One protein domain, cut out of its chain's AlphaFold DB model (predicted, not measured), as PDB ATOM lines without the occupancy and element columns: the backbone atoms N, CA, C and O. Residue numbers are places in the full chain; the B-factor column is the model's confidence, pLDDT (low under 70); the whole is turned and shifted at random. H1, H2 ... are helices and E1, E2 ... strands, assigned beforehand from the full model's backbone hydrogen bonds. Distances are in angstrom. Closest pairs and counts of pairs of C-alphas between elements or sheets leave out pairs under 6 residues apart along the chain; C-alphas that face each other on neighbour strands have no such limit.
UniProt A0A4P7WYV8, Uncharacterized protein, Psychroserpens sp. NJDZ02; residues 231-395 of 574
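AT A GLANCE: This is residues 231 to 395 of the 574 residues of an uncharacterized protein of Psychroserpens sp. NJDZ02 (UniProt A0A4P7WYV8). What shape would one see first? Two lobes lie end to end, each a sheet with one helix across one face: H1 on the small sheet E1 E2 E4, and H2 on the larger sheet E3 E5 E6 E7 E8, with E2 running on into E3 to join them. After E8 a tail leads to H3, away from both sheets, and residues 378 to 383 and 390 to 395 stick out. What is it made of, and how large is it? The printed part has 165 residues, of mixed class, with three named helices and eight named strands in the order H1 E1 E2 E3 E4 H2 E5 E6 E7 E8 H3. The small sheet, in order E1 E2 E4, is antiparallel and the larger, in order E3 E5 E6 E7 E8, is mixed. The whole is compact, with a radius of gyration of the C-alphas of 17.0 A and spans of 49 by 36 by 30 A.

IN THESE COORDINATES: Where does the first lobe lie? H1, residues 231 to 245, begins at C-alpha 231 (20.261, 41.354, -108.810) and is 21.2 A long. E1 is residues 256 to 262, E2 267 to 273 with 19.5 A, and E4 288 to 291. Where is the second? E3 is residues 275 to 277, H2 312 to 324, E5 334 to 339, E6 343 to 349, E7 353 to 360 with 23.3 A, and E8 365 to 373 with 24.0 A. H3, residues 385 to 393, ends at C-alpha 393 (19.182, 58.934, -71.891).

HOW THE PARTS SIT: How is the larger sheet built? E5 E6 E7 E8 form a meander, each strand the antiparallel neighbour of the one before, with N 336 and O 347 at 2.8 A, N 346 and O 357 at 2.9 A, and N 356 and O 370 at 2.9 A. E3 is parallel to E5, with N 276 and O 335 at 2.8 A. The sheet is twisted, and E8 bends by 55 degrees at residue 368. What is on each sheet? H2 runs across the strands at a height over the sheet of 8.9 A, and the C-alphas of Phe 277 and Asp 314 are its closest to E3, 6.6 A. H1 runs across E1 E2 E4 at a height of 9.2 A; its closest C-alphas to E4 are those of Ala 238 and Val 290, 5.8 A. Each sheet with its helix makes two layers, a helix on one face of a sheet. How do the small sheet and the helix backbones hold up? N 259 and O 270 are 2.9 A apart across E1 and E2, a hairpin, and N 271 and O 288 are 2.8 A apart across E2 and E4. Every O i to N i+4 pair is within hydrogen-bond range in H1, against 8 of 9 in H2 and 4 of 5 in H3.

THE WHOLE: How far does it reach? The two C-alphas farthest apart, those of Tyr 264 and Thr 363, are 53.3 A apart, and the printed part has no cut. The links E4 to H2 and E8 to H3 are long. Where is confidence low? The mean pLDDT of the printed part is 77.5, and 36 residues are under 70, among them 372 to 395; that of H3 is 36.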
ATOM      1  N   ASN A 231      20.776  40.575-109.939       78.62
ATOM      2  CA  ASN A 231      20.261  41.354-108.810       78.62
ATOM      3  C   ASN A 231      18.760  41.619-108.948       78.62
ATOM      4  O   ASN A 231      18.016  41.473-107.978       78.62
ATOM      5  N   ALA A 232      18.300  41.949-110.158       83.75
ATOM      6  CA  ALA A 232      16.878  42.146-110.431       83.75
ATOM      7  C   ALA A 232      16.065  40.871-110.142       83.75
ATOM      8  O   ALA A 232      14.980  40.945-109.562       83.75
ATOM      9  N   ALA A 233      16.619  39.701-110.475       81.81
ATOM     10  CA  ALA A 233      16.020  38.404-110.170       81.81
ATOM     11  C   ALA A 233      15.892  38.157-108.656       81.81
ATOM     12  O   ALA A 233      14.808  37.848-108.165       81.81
ATOM     13  N   ILE A 234      16.971  38.371-107.895       82.75
ATOM     14  CA  ILE A 234      16.981  38.235-106.427       82.75
ATOM     15  C   ILE A 234      15.931  39.157-105.784       82.75
ATOM     16  O   ILE A 234      15.153  38.719-104.935       82.75
ATOM     17  N   ILE A 235      15.859  40.420-106.215       88.62
ATOM     18  CA  ILE A 235      14.882  41.395-105.702       88.62
ATOM     19  C   ILE A 235      13.450  40.971-106.049       88.62
ATOM     20  O   ILE A 235      12.549  41.098-105.216       88.62
ATOM     21  N   LYS A 236      13.216  40.439-107.255       89.75
ATOM     22  CA  LYS A 236      11.906  39.923-107.675       89.75
ATOM     23  C   LYS A 236      11.466  38.745-106.800       89.75
ATOM     24  O   LYS A 236      10.322  38.743-106.346       89.75
ATOM     25  N   ILE A 237      12.368  37.805-106.503       87.75
ATOM     26  CA  ILE A 237      12.105  36.665-105.609       87.75
ATOM     27  C   ILE A 237      11.767  37.153-104.196       87.75
ATOM     28  O   ILE A 237      10.744  36.758-103.640       87.75
ATOM     29  N   ALA A 238      12.575  38.054-103.630       91.94
ATOM     30  CA  ALA A 238      12.307  38.619-102.308       91.94
ATOM     31  C   ALA A 238      10.957  39.355-102.250       91.94
ATOM     32  O   ALA A 238      10.195  39.190-101.298       91.94
ATOM     33  N   THR A 239      10.611  40.096-103.307       92.69
ATOM     34  CA  THR A 239       9.319  40.787-103.420       92.69
ATOM     35  C   THR A 239       8.152  39.800-103.515       92.69
ATOM     36  O   THR A 239       7.087  40.057-102.958       92.69
ATOM     37  N   ALA A 240       8.334  38.667-104.198       92.44
ATOM     38  CA  ALA A 240       7.328  37.610-104.272       92.44
ATOM     39  C   ALA A 240       7.099  36.951-102.902       92.44
ATOM     40  O   ALA A 240       5.949  36.829-102.488       92.44
ATOM     41  N   ILE A 241       8.173  36.620-102.171       92.19
ATOM     42  CA  ILE A 241       8.097  36.086-100.798       92.19
ATOM     43  C   ILE A 241       7.373  37.072 -99.877       92.19
ATOM     44  O   ILE A 241       6.493  36.673 -99.118       92.19
ATOM     45  N   LEU A 242       7.703  38.365 -99.965       92.19
ATOM     46  CA  LEU A 242       7.040  39.386 -99.163       92.19
ATOM     47  C   LEU A 242       5.538  39.451 -99.456       92.19
ATOM     48  O   LEU A 242       4.752  39.416 -98.520       92.19
ATOM     49  N   LYS A 243       5.131  39.489-100.732       92.81
ATOM     50  CA  LYS A 243       3.709  39.513-101.124       92.81
ATOM     51  C   LYS A 243       2.956  38.245-100.725       92.81
ATOM     52  O   LYS A 243       1.766  38.313-100.446       92.81
ATOM     53  N   GLU A 244       3.630  37.097-100.728       92.94
ATOM     54  CA  GLU A 244       3.064  35.824-100.275       92.94
ATOM     55  C   GLU A 244       2.804  35.838 -98.760       92.94
ATOM     56  O   GLU A 244       1.748  35.396 -98.312       92.94
ATOM     57  N   LYS A 245       3.762  36.339 -97.970       90.75
ATOM     58  CA  LYS A 245       3.709  36.320 -96.498       90.75
ATOM     59  C   LYS A 245       2.913  37.478 -95.895       90.75
ATOM     60  O   LYS A 245       2.270  37.284 -94.870       90.75
ATOM     61  N   HIS A 246       2.975  38.642 -96.532       90.00
ATOM     62  CA  HIS A 246       2.418  39.914 -96.077       90.00
ATOM     63  C   HIS A 246       1.746  40.652 -97.247       90.00
ATOM     64  O   HIS A 246       2.261  41.671 -97.720       90.00
ATOM     65  N   PRO A 247       0.624  40.127 -97.779       91.12
ATOM     66  CA  PRO A 247      -0.078  40.716 -98.922       91.12
ATOM     67  C   PRO A 247      -0.616  42.129 -98.656       91.12
ATOM     68  O   PRO A 247      -0.898  42.859 -99.604       91.12
ATOM     69  N   GLU A 248      -0.764  42.513 -97.388       86.44
ATOM     70  CA  GLU A 248      -1.136  43.856 -96.956       86.44
ATOM     71  C   GLU A 248      -0.064  44.910 -97.284       86.44
ATOM     72  O   GLU A 248      -0.403  46.052 -97.597       86.44
ATOM     73  N   ILE A 249       1.216  44.521 -97.313       85.88
ATOM     74  CA  ILE A 249       2.326  45.455 -97.509       85.88
ATOM     75  C   ILE A 249       2.458  45.810 -98.987       85.88
ATOM     76  O   ILE A 249       2.850  44.998 -99.832       85.88
ATOM     77  N   THR A 250       2.237  47.085 -99.296       84.00
ATOM     78  CA  THR A 250       2.506  47.640-100.624       84.00
ATOM     79  C   THR A 250       3.864  48.341-100.637       84.00
ATOM     80  O   THR A 250       4.013  49.438-100.102       84.00
ATOM     81  N   LEU A 251       4.866  47.723-101.272       83.69
ATOM     82  CA  LEU A 251       6.169  48.356-101.496       83.69
ATOM     83  C   LEU A 251       6.188  49.156-102.799       83.69
ATOM     84  O   LEU A 251       5.991  48.594-103.877       83.69
ATOM     85  N   ASP A 252       6.534  50.439-102.702       87.00
ATOM     86  CA  ASP A 252       7.072  51.216-103.819       87.00
ATOM     87  C   ASP A 252       8.606  51.128-103.784       87.00
ATOM     88  O   ASP A 252       9.213  51.745-102.908       87.00
ATOM     89  N   PRO A 253       9.264  50.404-104.712       84.44
ATOM     90  CA  PRO A 253      10.719  50.261-104.724       84.44
ATOM     91  C   PRO A 253      11.482  51.590-104.721       84.44
ATOM     92  O   PRO A 253      12.609  51.633-104.242       84.44
ATOM     93  N   LYS A 254      10.882  52.682-105.217       86.12
ATOM     94  CA  LYS A 254      11.524  54.005-105.233       86.12
ATOM     95  C   LYS A 254      11.652  54.625-103.843       86.12
ATOM     96  O   LYS A 254      12.508  55.479-103.638       86.12
ATOM     97  N   ALA A 255      10.840  54.186-102.884       86.88
ATOM     98  CA  ALA A 255      10.889  54.665-101.508       86.88
ATOM     99  C   ALA A 255      11.996  53.999-100.668       86.88
ATOM    100  O   ALA A 255      12.217  54.411 -99.523       86.88
ATOM    101  N   PHE A 256      12.691  52.989-101.210       89.75
ATOM    102  CA  PHE A 256      13.652  52.173-100.471       89.75
ATOM    103  C   PHE A 256      15.033  52.116-101.133       89.75
ATOM    104  O   PHE A 256      15.176  51.973-102.345       89.75
ATOM    105  N   GLU A 257      16.063  52.137-100.296       88.44
ATOM    106  CA  GLU A 257      17.383  51.604-100.596       88.44
ATOM    107  C   GLU A 257      17.299  50.074-100.506       88.44
ATOM    108  O   GLU A 257      17.015  49.518 -99.440       88.44
ATOM    109  N   ILE A 258      17.512  49.385-101.630       88.69
ATOM    110  CA  ILE A 258      17.473  47.921-101.689       88.69
ATOM    111  C   ILE A 258      18.902  47.388-101.672       88.69
ATOM    112  O   ILE A 258      19.674  47.628-102.599       88.69
ATOM    113  N   VAL A 259      19.245  46.643-100.623       84.25
ATOM    114  CA  VAL A 259      20.582  46.079-100.418       84.25
ATOM    115  C   VAL A 259      20.489  44.563-100.367       84.25
ATOM    116  O   VAL A 259      19.747  43.999 -99.565       84.25
ATOM    117  N   ILE A 260      21.279  43.893-101.202       79.62
ATOM    118  CA  ILE A 260      21.424  42.438-101.172       79.62
ATOM    119  C   ILE A 260      22.629  42.110-100.290       79.62
ATOM    120  O   ILE A 260      23.751  42.531-100.566       79.62
ATOM    121  N   LEU A 261      22.390  41.360 -99.220       75.69
ATOM    122  CA  LEU A 261      23.400  40.874 -98.290       75.69
ATOM    123  C   LEU A 261      23.412  39.351 -98.343       75.69
ATOM    124  O   LEU A 261      22.368  38.720 -98.231       75.69
ATOM    125  N   GLY A 262      24.583  38.740 -98.479       62.44
ATOM    126  CA  GLY A 262      24.700  37.287 -98.482       62.44
ATOM    127  C   GLY A 262      25.840  36.811 -97.598       62.44
ATOM    128  O   GLY A 262      26.886  37.454 -97.511       62.44
ATOM    129  N   ASN A 263      25.642  35.658 -96.969       57.66
ATOM    130  CA  ASN A 263      26.701  34.822 -96.422       57.66
ATOM    131  C   ASN A 263      26.412  33.340 -96.778       57.66
ATOM    132  O   ASN A 263      25.518  33.036 -97.561       57.66
ATOM    133  N   TYR A 264      27.190  32.396 -96.244       48.66
ATOM    134  CA  TYR A 264      27.041  30.967 -96.564       48.66
ATOM    135  C   TYR A 264      25.770  30.302 -95.986       48.66
ATOM    136  O   TYR A 264      25.479  29.158 -96.320       48.66
ATOM    137  N   LYS A 265      25.034  30.978 -95.100       57.72
ATOM    138  CA  LYS A 265      23.775  30.521 -94.489       57.72
ATOM    139  C   LYS A 265      22.562  31.307 -94.976       57.72
ATOM    140  O   LYS A 265      21.489  30.727 -95.083       57.72
ATOM    141  N   ASP A 266      22.747  32.590 -95.274       67.81
ATOM    142  CA  ASP A 266      21.660  33.536 -95.504       67.81
ATOM    143  C   ASP A 266      21.851  34.310 -96.809       67.81
ATOM    144  O   ASP A 266      22.950  34.775 -97.115       67.81
ATOM    145  N   LEU A 267      20.754  34.515 -97.539       78.88
ATOM    146  CA  LEU A 267      20.670  35.468 -98.645       78.88
ATOM    147  C   LEU A 267      19.524  36.427 -98.344       78.88
ATOM    148  O   LEU A 267      18.360  36.055 -98.435       78.88
ATOM    149  N   ILE A 268      19.857  37.648 -97.947       81.75
ATOM    150  CA  ILE A 268      18.927  38.627 -97.397       81.75
ATOM    151  C   ILE A 268      18.807  39.812 -98.350       81.75
ATOM    152  O   ILE A 268      19.800  40.454 -98.683       81.75
ATOM    153  N   VAL A 269      17.582  40.160 -98.726       86.19
ATOM    154  CA  VAL A 269      17.277  41.435 -99.380       86.19
ATOM    155  C   VAL A 269      16.719  42.381 -98.329       86.19
ATOM    156  O   VAL A 269      15.628  42.157 -97.804       86.19
ATOM    157  N   LYS A 270      17.484  43.420 -97.996       88.25
ATOM    158  CA  LYS A 270      17.047  44.502 -97.114       88.25
ATOM    159  C   LYS A 270      16.417  45.610 -97.949       88.25
ATOM    160  O   LYS A 270      17.030  46.068 -98.908       88.25
ATOM    161  N   TYR A 271      15.236  46.065 -97.551       91.56
ATOM    162  CA  TYR A 271      14.607  47.270 -98.078       91.56
ATOM    163  C   TYR A 271      14.585  48.296 -96.950       91.56
ATOM    164  O   TYR A 271      13.825  48.174 -95.986       91.56
ATOM    165  N   ARG A 272      15.456  49.293 -97.056       87.00
ATOM    166  CA  ARG A 272      15.609  50.360 -96.071       87.00
ATOM    167  C   ARG A 272      14.937  51.615 -96.585       87.00
ATOM    168  O   ARG A 272      15.262  52.080 -97.671       87.00
ATOM    169  N   ARG A 273      13.997  52.183 -95.837       89.06
ATOM    170  CA  ARG A 273      13.255  53.353 -96.327       89.06
ATOM    171  C   ARG A 273      14.149  54.593 -96.297       89.06
ATOM    172  O   ARG A 273      14.749  54.881 -95.261       89.06
ATOM    173  N   TYR A 274      14.204  55.347 -97.397       88.00
ATOM    174  CA  TYR A 274      14.990  56.591 -97.452       88.00
ATOM    175  C   TYR A 274      14.453  57.649 -96.484       88.00
ATOM    176  O   TYR A 274      15.224  58.392 -95.879       88.00
ATOM    177  N   ILE A 275      13.125  57.708 -96.331       89.56
ATOM    178  CA  ILE A 275      12.424  58.717 -95.534       89.56
ATOM    179  C   ILE A 275      11.539  58.028 -94.494       89.56
ATOM    180  O   ILE A 275      10.625  57.272 -94.826       89.56
ATOM    181  N   ARG A 276      11.807  58.321 -93.225       90.81
ATOM    182  CA  ARG A 276      11.122  57.794 -92.045       90.81
ATOM    183  C   ARG A 276      10.262  58.895 -91.451       90.81
ATOM    184  O   ARG A 276      10.797  59.871 -90.933       90.81
ATOM    185  N   PHE A 277       8.944  58.762 -91.538       88.75
ATOM    186  CA  PHE A 277       8.028  59.709 -90.908       88.75
ATOM    187  C   PHE A 277       7.647  59.191 -89.525       88.75
ATOM    188  O   PHE A 277       6.978  58.167 -89.402       88.75
ATOM    189  N   ASN A 278       8.108  59.867 -88.482       84.75
ATOM    190  CA  ASN A 278       7.862  59.488 -87.104       84.75
ATOM    191  C   ASN A 278       6.922  60.497 -86.437       84.75
ATOM    192  O   ASN A 278       7.355  61.528 -85.919       84.75
ATOM    193  N   ASN A 279       5.624  60.198 -86.486       75.75
ATOM    194  CA  ASN A 279       4.554  61.003 -85.895       75.75
ATOM    195  C   ASN A 279       3.927  60.355 -84.648       75.75
ATOM    196  O   ASN A 279       2.984  60.907 -84.083       75.75
ATOM    197  N   THR A 280       4.431  59.199 -84.197       70.25
ATOM    198  CA  THR A 280       3.897  58.510 -83.016       70.25
ATOM    199  C   THR A 280       4.990  58.198 -82.004       70.25
ATOM    200  O   THR A 280       6.139  57.970 -82.354       70.25
ATOM    201  N   ASN A 281       4.612  58.105 -80.730       66.88
ATOM    202  CA  ASN A 281       5.497  57.605 -79.674       66.88
ATOM    203  C   ASN A 281       5.564  56.063 -79.630       66.88
ATOM    204  O   ASN A 281       5.972  55.507 -78.613       66.88
ATOM    205  N   LYS A 282       5.081  55.361 -80.664       75.31
ATOM    206  CA  LYS A 282       5.105  53.894 -80.725       75.31
ATOM    207  C   LYS A 282       6.338  53.419 -81.481       75.31
ATOM    208  O   LYS A 282       6.798  54.076 -82.412       75.31
ATOM    209  N   ASP A 283       6.814  52.240 -81.109       74.88
ATOM    210  CA  ASP A 283       7.868  51.550 -81.838       74.88
ATOM    211  C   ASP A 283       7.310  51.094 -83.191       74.88
ATOM    212  O   ASP A 283       6.413  50.257 -83.239       74.88
ATOM    213  N   ILE A 284       7.799  51.683 -84.283       82.44
ATOM    214  CA  ILE A 284       7.417  51.334 -85.654       82.44
ATOM    215  C   ILE A 284       8.682  50.940 -86.414       82.44
ATOM    216  O   ILE A 284       9.719  51.600 -86.307       82.44
ATOM    217  N   ALA A 285       8.602  49.865 -87.190       86.25
ATOM    218  CA  ALA A 285       9.668  49.459 -88.086       86.25
ATOM    219  C   ALA A 285       9.548  50.150 -89.448       86.25
ATOM    220  O   ALA A 285       8.479  50.177 -90.056       86.25
ATOM    221  N   PHE A 286      10.666  50.679 -89.941       87.25
ATOM    222  CA  PHE A 286      10.750  51.357 -91.241       87.25
ATOM    223  C   PHE A 286      11.483  50.534 -92.300       87.25
ATOM    224  O   PHE A 286      11.328  50.786 -93.492       87.25
ATOM    225  N   ASP A 287      12.274  49.562 -91.854       89.31
ATOM    226  CA  ASP A 287      13.078  48.706 -92.709       89.31
ATOM    227  C   ASP A 287      12.517  47.286 -92.656       89.31
ATOM    228  O   ASP A 287      12.009  46.846 -91.621       89.31
ATOM    229  N   LEU A 288      12.642  46.567 -93.765       90.12
ATOM    230  CA  LEU A 288      12.301  45.152 -93.845       90.12
ATOM    231  C   LEU A 288      13.468  44.354 -94.419       90.12
ATOM    232  O   LEU A 288      14.295  44.867 -95.176       90.12
ATOM    233  N   ALA A 289      13.528  43.079 -94.064       90.50
ATOM    234  CA  ALA A 289      14.523  42.162 -94.588       90.50
ATOM    235  C   ALA A 289      13.861  40.835 -94.943       90.50
ATOM    236  O   ALA A 289      13.170  40.245 -94.118       90.50
ATOM    237  N   VAL A 290      14.090  40.366 -96.166       87.31
ATOM    238  CA  VAL A 290      13.587  39.082 -96.654       87.31
ATOM    239  C   VAL A 290      14.763  38.131 -96.788       87.31
ATOM    240  O   VAL A 290      15.646  38.370 -97.612       87.31
ATOM    241  N   ASN A 291      14.783  37.054 -96.006       86.00
ATOM    242  CA  ASN A 291      15.734  35.967 -96.210       86.00
ATOM    243  C   ASN A 291      15.175  35.033 -97.288       86.00
ATOM    244  O   ASN A 291      14.181  34.345 -97.075       86.00
ATOM    245  N   ILE A 292      15.804  35.011 -98.459       83.88
ATOM    246  CA  ILE A 292      15.359  34.218 -99.610       83.88
ATOM    247  C   ILE A 292      15.441  32.716 -99.315       83.88
ATOM    248  O   ILE A 292      14.598  31.959 -99.791       83.88
ATOM    249  N   ILE A 293      16.420  32.284 -98.511       77.75
ATOM    250  CA  ILE A 293      16.644  30.866 -98.205       77.75
ATOM    251  C   ILE A 293      15.597  30.370 -97.204       77.75
ATOM    252  O   ILE A 293      14.928  29.372 -97.460       77.75
ATOM    253  N   THR A 294      15.428  31.069 -96.077       82.31
ATOM    254  CA  THR A 294      14.473  30.657 -95.030       82.31
ATOM    255  C   THR A 294      13.034  31.094 -95.319       82.31
ATOM    256  O   THR A 294      12.103  30.602 -94.684       82.31
ATOM    257  N   LYS A 295      12.832  31.995 -96.293       87.62
ATOM    258  CA  LYS A 295      11.568  32.694 -96.594       87.62
ATOM    259  C   LYS A 295      11.002  33.493 -95.413       87.62
ATOM    260  O   LYS A 295       9.806  33.793 -95.382       87.62
ATOM    261  N   GLU A 296      11.841  33.819 -94.435       87.06
ATOM    262  CA  GLU A 296      11.468  34.658 -93.300       87.06
ATOM    263  C   GLU A 296      11.495  36.135 -93.692       87.06
ATOM    264  O   GLU A 296      12.357  36.581 -94.456       87.06
ATOM    265  N   VAL A 297      10.557  36.900 -93.132       85.75
ATOM    266  CA  VAL A 297      10.457  38.347 -93.329       85.75
ATOM    267  C   VAL A 297      10.570  39.031 -91.970       85.75
ATOM    268  O   VAL A 297       9.680  38.925 -91.129       85.75
ATOM    269  N   ALA A 298      11.673  39.738 -91.745       81.88
ATOM    270  CA  ALA A 298      11.846  40.597 -90.582       81.88
ATOM    271  C   ALA A 298      11.298  42.004 -90.888       81.88
ATOM    272  O   ALA A 298      11.459  42.481 -92.017       81.88
ATOM    273  N   PRO A 299      10.674  42.684 -89.910       74.31
ATOM    274  CA  PRO A 299      10.590  42.334 -88.482       74.31
ATOM    275  C   PRO A 299       9.385  41.456 -88.089       74.31
ATOM    276  O   PRO A 299       9.170  41.218 -86.904       74.31
ATOM    277  N   PHE A 300       8.592  40.971 -89.046       66.38
ATOM    278  CA  PHE A 300       7.311  40.293 -88.785       66.38
ATOM    279  C   PHE A 300       7.425  38.911 -88.134       66.38
ATOM    280  O   PHE A 300       6.424  38.340 -87.707       66.38
ATOM    281  N   THR A 301       8.640  38.383 -87.993       58.09
ATOM    282  CA  THR A 301       8.922  37.229 -87.129       58.09
ATOM    283  C   THR A 301       8.713  37.542 -85.640       58.09
ATOM    284  O   THR A 301       8.537  36.625 -84.841       58.09
ATOM    285  N   THR A 302       8.668  38.827 -85.271       57.03
ATOM    286  CA  THR A 302       8.319  39.339 -83.939       57.03
ATOM    287  C   THR A 302       7.039  40.183 -84.026       57.03
ATOM    288  O   THR A 302       7.103  41.332 -84.462       57.03
ATOM    289  N   PRO A 303       5.867  39.664 -83.610       58.72
ATOM    290  CA  PRO A 303       4.552  40.276 -83.868       58.72
ATOM    291  C   PRO A 303       4.274  41.600 -83.126       58.72
ATOM    292  O   PRO A 303       3.178  42.143 -83.230       58.72
ATOM    293  N   GLU A 304       5.233  42.126 -82.363       67.44
ATOM    294  CA  GLU A 304       5.018  43.261 -81.457       67.44
ATOM    295  C   GLU A 304       5.287  44.634 -82.095       67.44
ATOM    296  O   GLU A 304       4.848  45.646 -81.548       67.44
ATOM    297  N   ILE A 305       5.971  44.696 -83.245       72.94
ATOM    298  CA  ILE A 305       6.375  45.966 -83.871       72.94
ATOM    299  C   ILE A 305       5.623  46.164 -85.199       72.94
ATOM    300  O   ILE A 305       5.903  45.446 -86.160       72.94
ATOM    301  N   PRO A 306       4.688  47.131 -85.302       81.81
ATOM    302  CA  PRO A 306       4.028  47.456 -86.565       81.81
ATOM    303  C   PRO A 306       5.021  47.997 -87.601       81.81
ATOM    304  O   PRO A 306       5.984  48.687 -87.262       81.81
ATOM    305  N   PHE A 307       4.757  47.725 -88.877       85.06
ATOM    306  CA  PHE A 307       5.530  48.265 -89.994       85.06
ATOM    307  C   PHE A 307       4.920  49.568 -90.519       85.06
ATOM    308  O   PHE A 307       3.702  49.724 -90.589       85.06
ATOM    309  N   TYR A 308       5.776  50.521 -90.881       87.69
ATOM    310  CA  TYR A 308       5.363  51.815 -91.406       87.69
ATOM    311  C   TYR A 308       4.989  51.718 -92.890       87.69
ATOM    312  O   TYR A 308       5.863  51.617 -93.751       87.69
ATOM    313  N   GLU A 309       3.701  51.847 -93.213       82.38
ATOM    314  CA  GLU A 309       3.229  51.943 -94.606       82.38
ATOM    315  C   GLU A 309       3.212  53.397 -95.114       82.38
ATOM    316  O   GLU A 309       3.605  53.676 -96.249       82.38
ATOM    317  N   GLY A 310       2.938  54.347 -94.221       84.19
ATOM    318  CA  GLY A 310       2.801  55.769 -94.524       84.19
ATOM    319  C   GLY A 310       1.379  56.135 -94.927       84.19
ATOM    320  O   GLY A 310       0.792  55.563 -95.840       84.19
ATOM    321  N   THR A 311       0.809  57.104 -94.223       87.38
ATOM    322  CA  THR A 311      -0.530  57.625 -94.499       87.38
ATOM    323  C   THR A 311      -0.498  58.647 -95.639       87.38
ATOM    324  O   THR A 311       0.546  59.208 -95.976       87.38
ATOM    325  N   LEU A 312      -1.665  58.971 -96.210       88.75
ATOM    326  CA  LEU A 312      -1.788  60.069 -97.183       88.75
ATOM    327  C   LEU A 312      -1.300  61.414 -96.617       88.75
ATOM    328  O   LEU A 312      -0.780  62.243 -97.366       88.75
ATOM    329  N   SER A 313      -1.453  61.629 -95.306       90.25
ATOM    330  CA  SER A 313      -0.941  62.820 -94.623       90.25
ATOM    331  C   SER A 313       0.584  62.839 -94.625       90.25
ATOM    332  O   SER A 313       1.181  63.848 -95.002       90.25
ATOM    333  N   ASP A 314       1.209  61.707 -94.294       90.50
ATOM    334  CA  ASP A 314       2.667  61.583 -94.253       90.50
ATOM    335  C   ASP A 314       3.267  61.806 -95.645       90.50
ATOM    336  O   ASP A 314       4.215  62.571 -95.799       90.50
ATOM    337  N   LEU A 315       2.665  61.219 -96.686       89.00
ATOM    338  CA  LEU A 315       3.085  61.423 -98.077       89.00
ATOM    339  C   LEU A 315       2.950  62.891 -98.507       89.00
ATOM    340  O   LEU A 315       3.841  63.430 -99.162       89.00
ATOM    341  N   LYS A 316       1.870  63.576 -98.110       91.31
ATOM    342  CA  LYS A 316       1.686  65.007 -98.394       91.31
ATOM    343  C   LYS A 316       2.737  65.871 -97.689       91.31
ATOM    344  O   LYS A 316       3.248  66.823 -98.287       91.31
ATOM    345  N   ALA A 317       3.056  65.549 -96.438       91.12
ATOM    346  CA  ALA A 317       4.085  66.231 -95.662       91.12
ATOM    347  C   ALA A 317       5.478  66.012 -96.265       91.12
ATOM    348  O   ALA A 317       6.196  66.980 -96.501       91.12
ATOM    349  N   ILE A 318       5.821  64.764 -96.596       90.88
ATOM    350  CA  ILE A 318       7.064  64.392 -97.283       90.88
ATOM    351  C   ILE A 318       7.205  65.170 -98.590       90.88
ATOM    352  O   ILE A 318       8.212  65.848 -98.770       90.88
ATOM    353  N   ASN A 319       6.170  65.171 -99.437       90.62
ATOM    354  CA  ASN A 319       6.185  65.921-100.691       90.62
ATOM    355  C   ASN A 319       6.408  67.417-100.442       90.62
ATOM    356  O   ASN A 319       7.207  68.043-101.125       90.62
ATOM    357  N   THR A 320       5.744  68.003 -99.444       92.19
ATOM    358  CA  THR A 320       5.910  69.428 -99.113       92.19
ATOM    359  C   THR A 320       7.343  69.734 -98.673       92.19
ATOM    360  O   THR A 320       7.936  70.705 -99.137       92.19
ATOM    361  N   ILE A 321       7.922  68.893 -97.814       92.62
ATOM    362  CA  ILE A 321       9.293  69.049 -97.319       92.62
ATOM    363  C   ILE A 321      10.306  68.874 -98.448       92.62
ATOM    364  O   ILE A 321      11.249  69.653 -98.527       92.62
ATOM    365  N   GLU A 322      10.110  67.904 -99.335       90.81
ATOM    366  CA  GLU A 322      11.010  67.626-100.457       90.81
ATOM    367  C   GLU A 322      11.136  68.824-101.415       90.81
ATOM    368  O   GLU A 322      12.220  69.094-101.926       90.81
ATOM    369  N   HIS A 323      10.068  69.615-101.584       89.75
ATOM    370  CA  HIS A 323      10.116  70.858-102.366       89.75
ATOM    371  C   HIS A 323      10.923  71.977-101.677       89.75
ATOM    372  O   HIS A 323      11.399  72.889-102.351       89.75
ATOM    373  N   ILE A 324      11.073  71.932-100.348       90.94
ATOM    374  CA  ILE A 324      11.784  72.945 -99.545       90.94
ATOM    375  C   ILE A 324      13.247  72.535 -99.335       90.94
ATOM    376  O   ILE A 324      14.164  73.347 -99.455       90.94
ATOM    377  N   THR A 325      13.466  71.266 -98.994       86.69
ATOM    378  CA  THR A 325      14.766  70.648 -98.751       86.69
ATOM    379  C   THR A 325      14.875  69.416 -99.649       86.69
ATOM    380  O   THR A 325      14.400  68.354 -99.241       86.69
ATOM    381  N   PRO A 326      15.469  69.532-100.853       81.06
ATOM    382  CA  PRO A 326      15.520  68.419-101.790       81.06
ATOM    383  C   PRO A 326      16.195  67.214-101.139       81.06
ATOM    384  O   PRO A 326      17.293  67.317-100.575       81.06
ATOM    385  N   PHE A 327      15.492  66.087-101.172       84.00
ATOM    386  CA  PHE A 327      16.005  64.827-100.671       84.00
ATOM    387  C   PHE A 327      16.960  64.214-101.684       84.00
ATOM    388  O   PHE A 327      16.746  64.250-102.893       84.00
ATOM    389  N   ASP A 328      18.048  63.682-101.152       81.25
ATOM    390  CA  ASP A 328      19.089  63.015-101.895       81.25
ATOM    391  C   ASP A 328      18.939  61.514-101.659       81.25
ATOM    392  O   ASP A 328      19.228  60.999-100.576       81.25
ATOM    393  N   TYR A 329      18.426  60.822-102.669       80.69
ATOM    394  CA  TYR A 329      18.181  59.384-102.640       80.69
ATOM    395  C   TYR A 329      19.460  58.622-103.010       80.69
ATOM    396  O   TYR A 329      19.507  57.867-103.982       80.69
ATOM    397  N   HIS A 330      20.533  58.865-102.257       77.69
ATOM    398  CA  HIS A 330      21.793  58.138-102.370       77.69
ATOM    399  C   HIS A 330      21.930  57.091-101.267       77.69
ATOM    400  O   HIS A 330      21.355  57.207-100.182       77.69
ATOM    401  N   SER A 331      22.736  56.067-101.554       69.19
ATOM    402  CA  SER A 331      23.047  55.022-100.585       69.19
ATOM    403  C   SER A 331      23.613  55.621 -99.300       69.19
ATOM    404  O   SER A 331      24.402  56.570 -99.347       69.19
ATOM    405  N   ASN A 332      23.250  55.041 -98.159       75.12
ATOM    406  CA  ASN A 332      23.696  55.467 -96.827       75.12
ATOM    407  C   ASN A 332      23.180  56.838 -96.344       75.12
ATOM    408  O   ASN A 332      23.680  57.337 -95.330       75.12
ATOM    409  N   ILE A 333      22.172  57.421 -97.004       81.12
ATOM    410  CA  ILE A 333      21.462  58.611 -96.516       81.12
ATOM    411  C   ILE A 333      20.105  58.209 -95.935       81.12
ATOM    412  O   ILE A 333      19.339  57.464 -96.538       81.12
ATOM    413  N   GLU A 334      19.807  58.720 -94.745       86.00
ATOM    414  CA  GLU A 334      18.534  58.515 -94.063       86.00
ATOM    415  C   GLU A 334      17.920  59.850 -93.665       86.00
ATOM    416  O   GLU A 334      18.548  60.655 -92.972       86.00
ATOM    417  N   TYR A 335      16.666  60.047 -94.050       90.38
ATOM    418  CA  TYR A 335      15.856  61.176 -93.632       90.38
ATOM    419  C   TYR A 335      14.871  60.721 -92.567       90.38
ATOM    420  O   TYR A 335      14.087  59.806 -92.784       90.38
ATOM    421  N   THR A 336      14.872  61.382 -91.416       90.94
ATOM    422  CA  THR A 336      13.810  61.263 -90.418       90.94
ATOM    423  C   THR A 336      13.029  62.563 -90.382       90.94
ATOM    424  O   THR A 336      13.596  63.623 -90.117       90.94
ATOM    425  N   VAL A 337      11.731  62.474 -90.633       91.56
ATOM    426  CA  VAL A 337      10.780  63.573 -90.522       91.56
ATOM    427  C   VAL A 337       9.922  63.328 -89.291       91.56
ATOM    428  O   VAL A 337       9.352  62.257 -89.133       91.56
ATOM    429  N   SER A 338       9.816  64.321 -88.424       89.50
ATOM    430  CA  SER A 338       8.809  64.361 -87.363       89.50
ATOM    431  C   SER A 338       8.103  65.705 -87.406       89.50
ATOM    432  O   SER A 338       8.591  66.653 -88.028       89.50
ATOM    433  N   GLU A 339       6.938  65.804 -86.783       89.25
ATOM    434  CA  GLU A 339       6.138  67.019 -86.851       89.25
ATOM    435  C   GLU A 339       5.388  67.313 -85.558       89.25
ATOM    436  O   GLU A 339       5.119  66.428 -84.751       89.25
ATOM    437  N   ASN A 340       5.036  68.583 -85.385       86.62
ATOM    438  CA  ASN A 340       4.020  69.033 -84.438       86.62
ATOM    439  C   ASN A 340       3.037  69.969 -85.157       86.62
ATOM    440  O   ASN A 340       3.099  70.103 -86.378       86.62
ATOM    441  N   ASP A 341       2.151  70.641 -84.428       88.12
ATOM    442  CA  ASP A 341       1.116  71.492 -85.032       88.12
ATOM    443  C   ASP A 341       1.673  72.620 -85.919       88.12
ATOM    444  O   ASP A 341       1.039  73.002 -86.900       88.12
ATOM    445  N   ALA A 342       2.868  73.136 -85.619       88.19
ATOM    446  CA  ALA A 342       3.417  74.324 -86.273       88.19
ATOM    447  C   ALA A 342       4.628  74.047 -87.181       88.19
ATOM    448  O   ALA A 342       4.926  74.858 -88.063       88.19
ATOM    449  N   TYR A 343       5.329  72.925 -86.994       88.81
ATOM    450  CA  TYR A 343       6.635  72.698 -87.608       88.81
ATOM    451  C   TYR A 343       6.862  71.264 -88.085       88.81
ATOM    452  O   TYR A 343       6.362  70.304 -87.494       88.81
ATOM    453  N   PHE A 344       7.696  71.137 -89.117       91.12
ATOM    454  CA  PHE A 344       8.396  69.904 -89.463       91.12
ATOM    455  C   PHE A 344       9.836  69.953 -88.941       91.12
ATOM    456  O   PHE A 344      10.535  70.962 -89.070       91.12
ATOM    457  N   PHE A 345      10.292  68.830 -88.401       89.88
ATOM    458  CA  PHE A 345      11.666  68.588 -87.988       89.88
ATOM    459  C   PHE A 345      12.252  67.515 -88.898       89.88
ATOM    460  O   PHE A 345      11.802  66.369 -88.880       89.88
ATOM    461  N   VAL A 346      13.265  67.875 -89.679       90.69
ATOM    462  CA  VAL A 346      13.903  66.963 -90.633       90.69
ATOM    463  C   VAL A 346      15.335  66.727 -90.197       90.69
ATOM    464  O   VAL A 346      16.108  67.672 -90.055       90.69
ATOM    465  N   THR A 347      15.708  65.471 -90.002       89.06
ATOM    466  CA  THR A 347      17.091  65.064 -89.749       89.06
ATOM    467  C   THR A 347      17.569  64.220 -90.917       89.06
ATOM    468  O   THR A 347      16.988  63.180 -91.191       89.06
ATOM    469  N   ASN A 348      18.620  64.664 -91.595       88.19
ATOM    470  CA  ASN A 348      19.341  63.896 -92.602       88.19
ATOM    471  C   ASN A 348      20.627  63.365 -91.964       88.19
ATOM    472  O   ASN A 348      21.437  64.146 -91.459       88.19
ATOM    473  N   ILE A 349      20.808  62.051 -91.991       83.12
ATOM    474  CA  ILE A 349      22.014  61.376 -91.525       83.12
ATOM    475  C   ILE A 349      22.671  60.701 -92.724       83.12
ATOM    476  O   ILE A 349      22.082  59.830 -93.354       83.12
ATOM    477  N   SER A 350      23.920  61.072 -92.982       81.94
ATOM    478  CA  SER A 350      24.812  60.431 -93.949       81.94
ATOM    479  C   SER A 350      26.071  59.929 -93.240       81.94
ATOM    480  O   SER A 350      26.338  60.296 -92.091       81.94
ATOM    481  N   GLU A 351      26.901  59.154 -93.936       72.75
ATOM    482  CA  GLU A 351      28.207  58.725 -93.411       72.75
ATOM    483  C   GLU A 351      29.085  59.897 -92.957       72.75
ATOM    484  O   GLU A 351      29.799  59.796 -91.964       72.75
ATOM    485  N   LYS A 352      29.031  61.017 -93.687       75.12
ATOM    486  CA  LYS A 352      29.956  62.146 -93.517       75.12
ATOM    487  C   LYS A 352      29.374  63.287 -92.696       75.12
ATOM    488  O   LYS A 352      30.119  64.117 -92.177       75.12
ATOM    489  N   SER A 353      28.050  63.392 -92.630       79.94
ATOM    490  CA  SER A 353      27.401  64.518 -91.970       79.94
ATOM    491  C   SER A 353      26.015  64.193 -91.434       79.94
ATOM    492  O   SER A 353      25.285  63.380 -92.000       79.94
ATOM    493  N   THR A 354      25.637  64.908 -90.379       82.50
ATOM    494  CA  THR A 354      24.255  65.028 -89.918       82.50
ATOM    495  C   THR A 354      23.779  66.455 -90.154       82.50
ATOM    496  O   THR A 354      24.395  67.408 -89.661       82.50
ATOM    497  N   LYS A 355      22.679  66.603 -90.892       86.25
ATOM    498  CA  LYS A 355      22.002  67.878 -91.138       86.25
ATOM    499  C   LYS A 355      20.640  67.878 -90.459       86.25
ATOM    500  O   LYS A 355      19.939  66.869 -90.477       86.25
ATOM    501  N   LYS A 356      20.253  69.005 -89.873       87.75
ATOM    502  CA  LYS A 356      18.928  69.189 -89.267       87.75
ATOM    503  C   LYS A 356      18.259  70.418 -89.855       87.75
ATOM    504  O   LYS A 356      18.924  71.437 -90.018       87.75
ATOM    505  N   TYR A 357      16.962  70.324 -90.116       88.25
ATOM    506  CA  TYR A 357      16.124  71.410 -90.607       88.25
ATOM    507  C   TYR A 357      14.894  71.558 -89.722       88.25
ATOM    508  O   TYR A 357      14.299  70.571 -89.284       88.25
ATOM    509  N   PHE A 358      14.511  72.807 -89.494       89.56
ATOM    510  CA  PHE A 358      13.296  73.186 -88.794       89.56
ATOM    511  C   PHE A 358      12.453  74.058 -89.723       89.56
ATOM    512  O   PHE A 358      12.874  75.158 -90.095       89.56
ATOM    513  N   ILE A 359      11.300  73.541 -90.146       91.75
ATOM    514  CA  ILE A 359      10.485  74.105 -91.228       91.75
ATOM    515  C   ILE A 359       9.122  74.504 -90.671       91.75
ATOM    516  O   ILE A 359       8.462  73.702 -90.021       91.75
ATOM    517  N   ASN A 360       8.678  75.730 -90.937       92.06
ATOM    518  CA  ASN A 360       7.343  76.196 -90.557       92.06
ATOM    519  C   ASN A 360       6.275  75.639 -91.507       92.06
ATOM    520  O   ASN A 360       6.378  75.847 -92.714       92.06
ATOM    521  N   LYS A 361       5.231  74.997 -90.973       92.00
ATOM    522  CA  LYS A 361       4.139  74.415 -91.774       92.00
ATOM    523  C   LYS A 361       3.268  75.451 -92.485       92.00
ATOM    524  O   LYS A 361       2.735  75.173 -93.552       92.00
ATOM    525  N   ASN A 362       3.113  76.636 -91.895       91.81
ATOM    526  CA  ASN A 362       2.251  77.684 -92.439       91.81
ATOM    527  C   ASN A 362       2.944  78.453 -93.563       91.81
ATOM    528  O   ASN A 362       2.304  78.830 -94.541       91.81
ATOM    529  N   THR A 363       4.247  78.705 -93.420       93.12
ATOM    530  CA  THR A 363       5.010  79.502 -94.391       93.12
ATOM    531  C   THR A 363       5.841  78.658 -95.349       93.12
ATOM    532  O   THR A 363       6.333  79.200 -96.331       93.12
ATOM    533  N   ASN A 364       6.009  77.356 -95.089       92.50
ATOM    534  CA  ASN A 364       6.878  76.455 -95.851       92.50
ATOM    535  C   ASN A 364       8.322  76.972 -95.977       92.50
ATOM    536  O   ASN A 364       8.973  76.812 -97.007       92.50
ATOM    537  N   THR A 365       8.840  77.605 -94.919       90.19
ATOM    538  CA  THR A 365      10.205  78.149 -94.884       90.19
ATOM    539  C   THR A 365      11.059  77.479 -93.812       90.19
ATOM    540  O   THR A 365      10.581  77.160 -92.720       90.19
ATOM    541  N   VAL A 366      12.347  77.284 -94.117       89.81
ATOM    542  CA  VAL A 366      13.356  76.827 -93.151       89.81
ATOM    543  C   VAL A 366      13.665  77.983 -92.200       89.81
ATOM    544  O   VAL A 366      14.226  78.993 -92.616       89.81
ATOM    545  N   ILE A 367      13.313  77.842 -90.924       84.56
ATOM    546  CA  ILE A 367      13.606  78.854 -89.896       84.56
ATOM    547  C   ILE A 367      14.992  78.626 -89.296       84.56
ATOM    548  O   ILE A 367      15.661  79.565 -88.873       84.56
ATOM    549  N   TRP A 368      15.431  77.369 -89.253       82.94
ATOM    550  CA  TRP A 368      16.728  77.003 -88.708       82.94
ATOM    551  C   TRP A 368      17.283  75.764 -89.403       82.94
ATOM    552  O   TRP A 368      16.541  74.832 -89.721       82.94
ATOM    553  N   ASN A 369      18.598  75.749 -89.611       81.31
ATOM    554  CA  ASN A 369      19.322  74.559 -90.023       81.31
ATOM    555  C   ASN A 369      20.647  74.426 -89.261       81.31
ATOM    556  O   ASN A 369      21.180  75.392 -88.717       81.31
ATOM    557  N   SER A 370      21.171  73.206 -89.211       78.06
ATOM    558  CA  SER A 370      22.538  72.946 -88.764       78.06
ATOM    559  C   SER A 370      23.152  71.817 -89.572       78.06
ATOM    560  O   SER A 370      22.450  70.911 -90.025       78.06
ATOM    561  N   GLN A 371      24.472  71.865 -89.733       81.69
ATOM    562  CA  GLN A 371      25.267  70.801 -90.325       81.69
ATOM    563  C   GLN A 371      26.430  70.489 -89.391       81.69
ATOM    564  O   GLN A 371      27.158  71.380 -88.962       81.69
ATOM    565  N   SER A 372      26.600  69.211 -89.087       67.44
ATOM    566  CA  SER A 372      27.713  68.694 -88.294       67.44
ATOM    567  C   SER A 372      28.376  67.556 -89.057       67.44
ATOM    568  O   SER A 372      27.687  66.761 -89.696       67.44
ATOM    569  N   TYR A 373      29.706  67.498 -89.037       57.44
ATOM    570  CA  TYR A 373      30.449  66.380 -89.613       57.44
ATOM    571  C   TYR A 373      30.424  65.208 -88.634       57.44
ATOM    572  O   TYR A 373      30.704  65.382 -87.447       57.44
ATOM    573  N   THR A 374      30.068  64.025 -89.122       51.34
ATOM    574  CA  THR A 374      30.061  62.798 -88.322       51.34
ATOM    575  C   THR A 374      31.418  62.112 -88.465       51.34
ATOM    576  O   THR A 374      31.788  61.680 -89.552       51.34
ATOM    577  N   LEU A 375      32.170  62.001 -87.367       37.25
ATOM    578  CA  LEU A 375      33.285  61.060 -87.243       37.25
ATOM    579  C   LEU A 375      32.724  59.778 -86.612       37.25
ATOM    580  O   LEU A 375      32.220  59.826 -85.496       37.25
ATOM    581  N   GLN A 376      32.865  58.656 -87.326       39.38
ATOM    582  CA  GLN A 376      32.577  57.258 -86.944       39.38
ATOM    583  C   GLN A 376      31.242  56.637 -87.410       39.38
ATOM    584  O   GLN A 376      30.163  56.945 -86.914       39.38
ATOM    585  N   MET A 377      31.376  55.614 -88.262       35.09
ATOM    586  CA  MET A 377      30.444  54.493 -88.437       35.09
ATOM    587  C   MET A 377      31.279  53.206 -88.521       35.09
ATOM    588  O   MET A 377      31.570  52.735 -89.609       35.09
ATOM    589  N   ASN A 378      31.726  52.662 -87.384       30.75
ATOM    590  CA  ASN A 378      32.342  51.323 -87.344       30.75
ATOM    591  C   ASN A 378      31.630  50.342 -86.405       30.75
ATOM    592  O   ASN A 378      32.109  49.234 -86.230       30.75
ATOM    593  N   ASN A 379      30.476  50.701 -85.837       34.88
ATOM    594  CA  ASN A 379      29.657  49.784 -85.041       34.88
ATOM    595  C   ASN A 379      28.171  50.070 -85.310       34.88
ATOM    596  O   ASN A 379      27.582  50.939 -84.666       34.88
ATOM    597  N   ARG A 380      27.563  49.372 -86.273       42.28
ATOM    598  CA  ARG A 380      26.104  49.359 -86.464       42.28
ATOM    599  C   ARG A 380      25.625  47.928 -86.714       42.28
ATOM    600  O   ARG A 380      25.575  47.480 -87.851       42.28
ATOM    601  N   GLU A 381      25.264  47.254 -85.626       33.25
ATOM    602  CA  GLU A 381      24.287  46.161 -85.611       33.25
ATOM    603  C   GLU A 381      23.085  46.605 -84.754       33.25
ATOM    604  O   GLU A 381      23.240  47.369 -83.794       33.25
ATOM    605  N   ASP A 382      21.896  46.200 -85.202       39.19
ATOM    606  CA  ASP A 382      20.556  46.623 -84.780       39.19
ATOM    607  C   ASP A 382      20.240  46.385 -83.299       39.19
ATOM    608  O   ASP A 382      20.702  45.404 -82.729       39.19
ATOM    609  N   LEU A 383      19.383  47.243 -82.718       31.91
ATOM    610  CA  LEU A 383      18.477  46.918 -81.605       31.91
ATOM    611  C   LEU A 383      17.410  48.032 -81.402       31.91
ATOM    612  O   LEU A 383      17.678  49.216 -81.605       31.91
ATOM    613  N   SER A 384      16.204  47.580 -81.033       33.53
ATOM    614  CA  SER A 384      14.858  48.201 -80.974       33.53
ATOM    615  C   SER A 384      14.696  49.672 -80.532       33.53
ATOM    616  O   SER A 384      15.508  50.245 -79.813       33.53
ATOM    617  N   LEU A 385      13.575  50.292 -80.919       37.75
ATOM    618  CA  LEU A 385      13.234  51.706 -80.687       37.75
ATOM    619  C   LEU A 385      13.000  52.058 -79.185       37.75
ATOM    620  O   LEU A 385      13.247  53.193 -78.770       37.75
ATOM    621  N   GLN A 386      12.727  51.085 -78.308       35.09
ATOM    622  CA  GLN A 386      12.873  51.255 -76.848       35.09
ATOM    623  C   GLN A 386      14.327  51.456 -76.391       35.09
ATOM    624  O   GLN A 386      14.595  52.162 -75.413       35.09
ATOM    625  N   GLU A 387      15.289  50.883 -77.110       38.06
ATOM    626  CA  GLU A 387      16.709  51.165 -76.938       38.06
ATOM    627  C   GLU A 387      17.085  52.525 -77.530       38.06
ATOM    628  O   GLU A 387      18.003  53.151 -77.021       38.06
ATOM    629  N   HIS A 388      16.334  53.047 -78.507       37.03
ATOM    630  CA  HIS A 388      16.457  54.426 -78.999       37.03
ATOM    631  C   HIS A 388      15.994  55.458 -77.952       37.03
ATOM    632  O   HIS A 388      16.694  56.443 -77.713       37.03
ATOM    633  N   TYR A 389      14.899  55.199 -77.226       37.47
ATOM    634  CA  TYR A 389      14.489  56.045 -76.094       37.47
ATOM    635  C   TYR A 389      15.395  55.879 -74.857       37.47
ATOM    636  O   TYR A 389      15.746  56.882 -74.233       37.47
ATOM    637  N   LYS A 390      15.898  54.668 -74.552       35.59
ATOM    638  CA  LYS A 390      17.012  54.490 -73.586       35.59
ATOM    639  C   LYS A 390      18.310  55.161 -74.068       35.59
ATOM    640  O   LYS A 390      19.075  55.668 -73.249       35.59
ATOM    641  N   ARG A 391      18.542  55.238 -75.387       37.94
ATOM    642  CA  ARG A 391      19.655  55.959 -76.032       37.94
ATOM    643  C   ARG A 391      19.476  57.464 -76.073       37.94
ATOM    644  O   ARG A 391      20.477  58.142 -76.197       37.94
ATOM    645  N   MET A 392      18.283  58.010 -75.861       34.09
ATOM    646  CA  MET A 392      18.117  59.437 -75.561       34.09
ATOM    647  C   MET A 392      18.600  59.772 -74.143       34.09
ATOM    648  O   MET A 392      19.170  60.836 -73.922       34.09
ATOM    649  N   THR A 393      18.498  58.832 -73.196       34.25
ATOM    650  CA  THR A 393      19.182  58.934 -71.891       34.25
ATOM    651  C   THR A 393      20.705  58.752 -72.028       34.25
ATOM    652  O   THR A 393      21.469  59.359 -71.285       34.25
ATOM    653  N   TYR A 394      21.145  57.977 -73.027       35.59
ATOM    654  CA  TYR A 394      22.547  57.787 -73.445       35.59
ATOM    655  C   TYR A 394      23.020  58.767 -74.546       35.59
ATOM    656  O   TYR A 394      24.158  58.679 -74.993       35.59
ATOM    657  N   LEU A 395      22.216  59.755 -74.960       36.81
ATOM    658  CA  LEU A 395      22.651  60.857 -75.837       36.81
ATOM    659  C   LEU A 395      23.406  61.932 -75.033       36.81
ATOM    660  O   LEU A 395      23.909  62.900 -75.597       36.81
TER     661      LEU A 395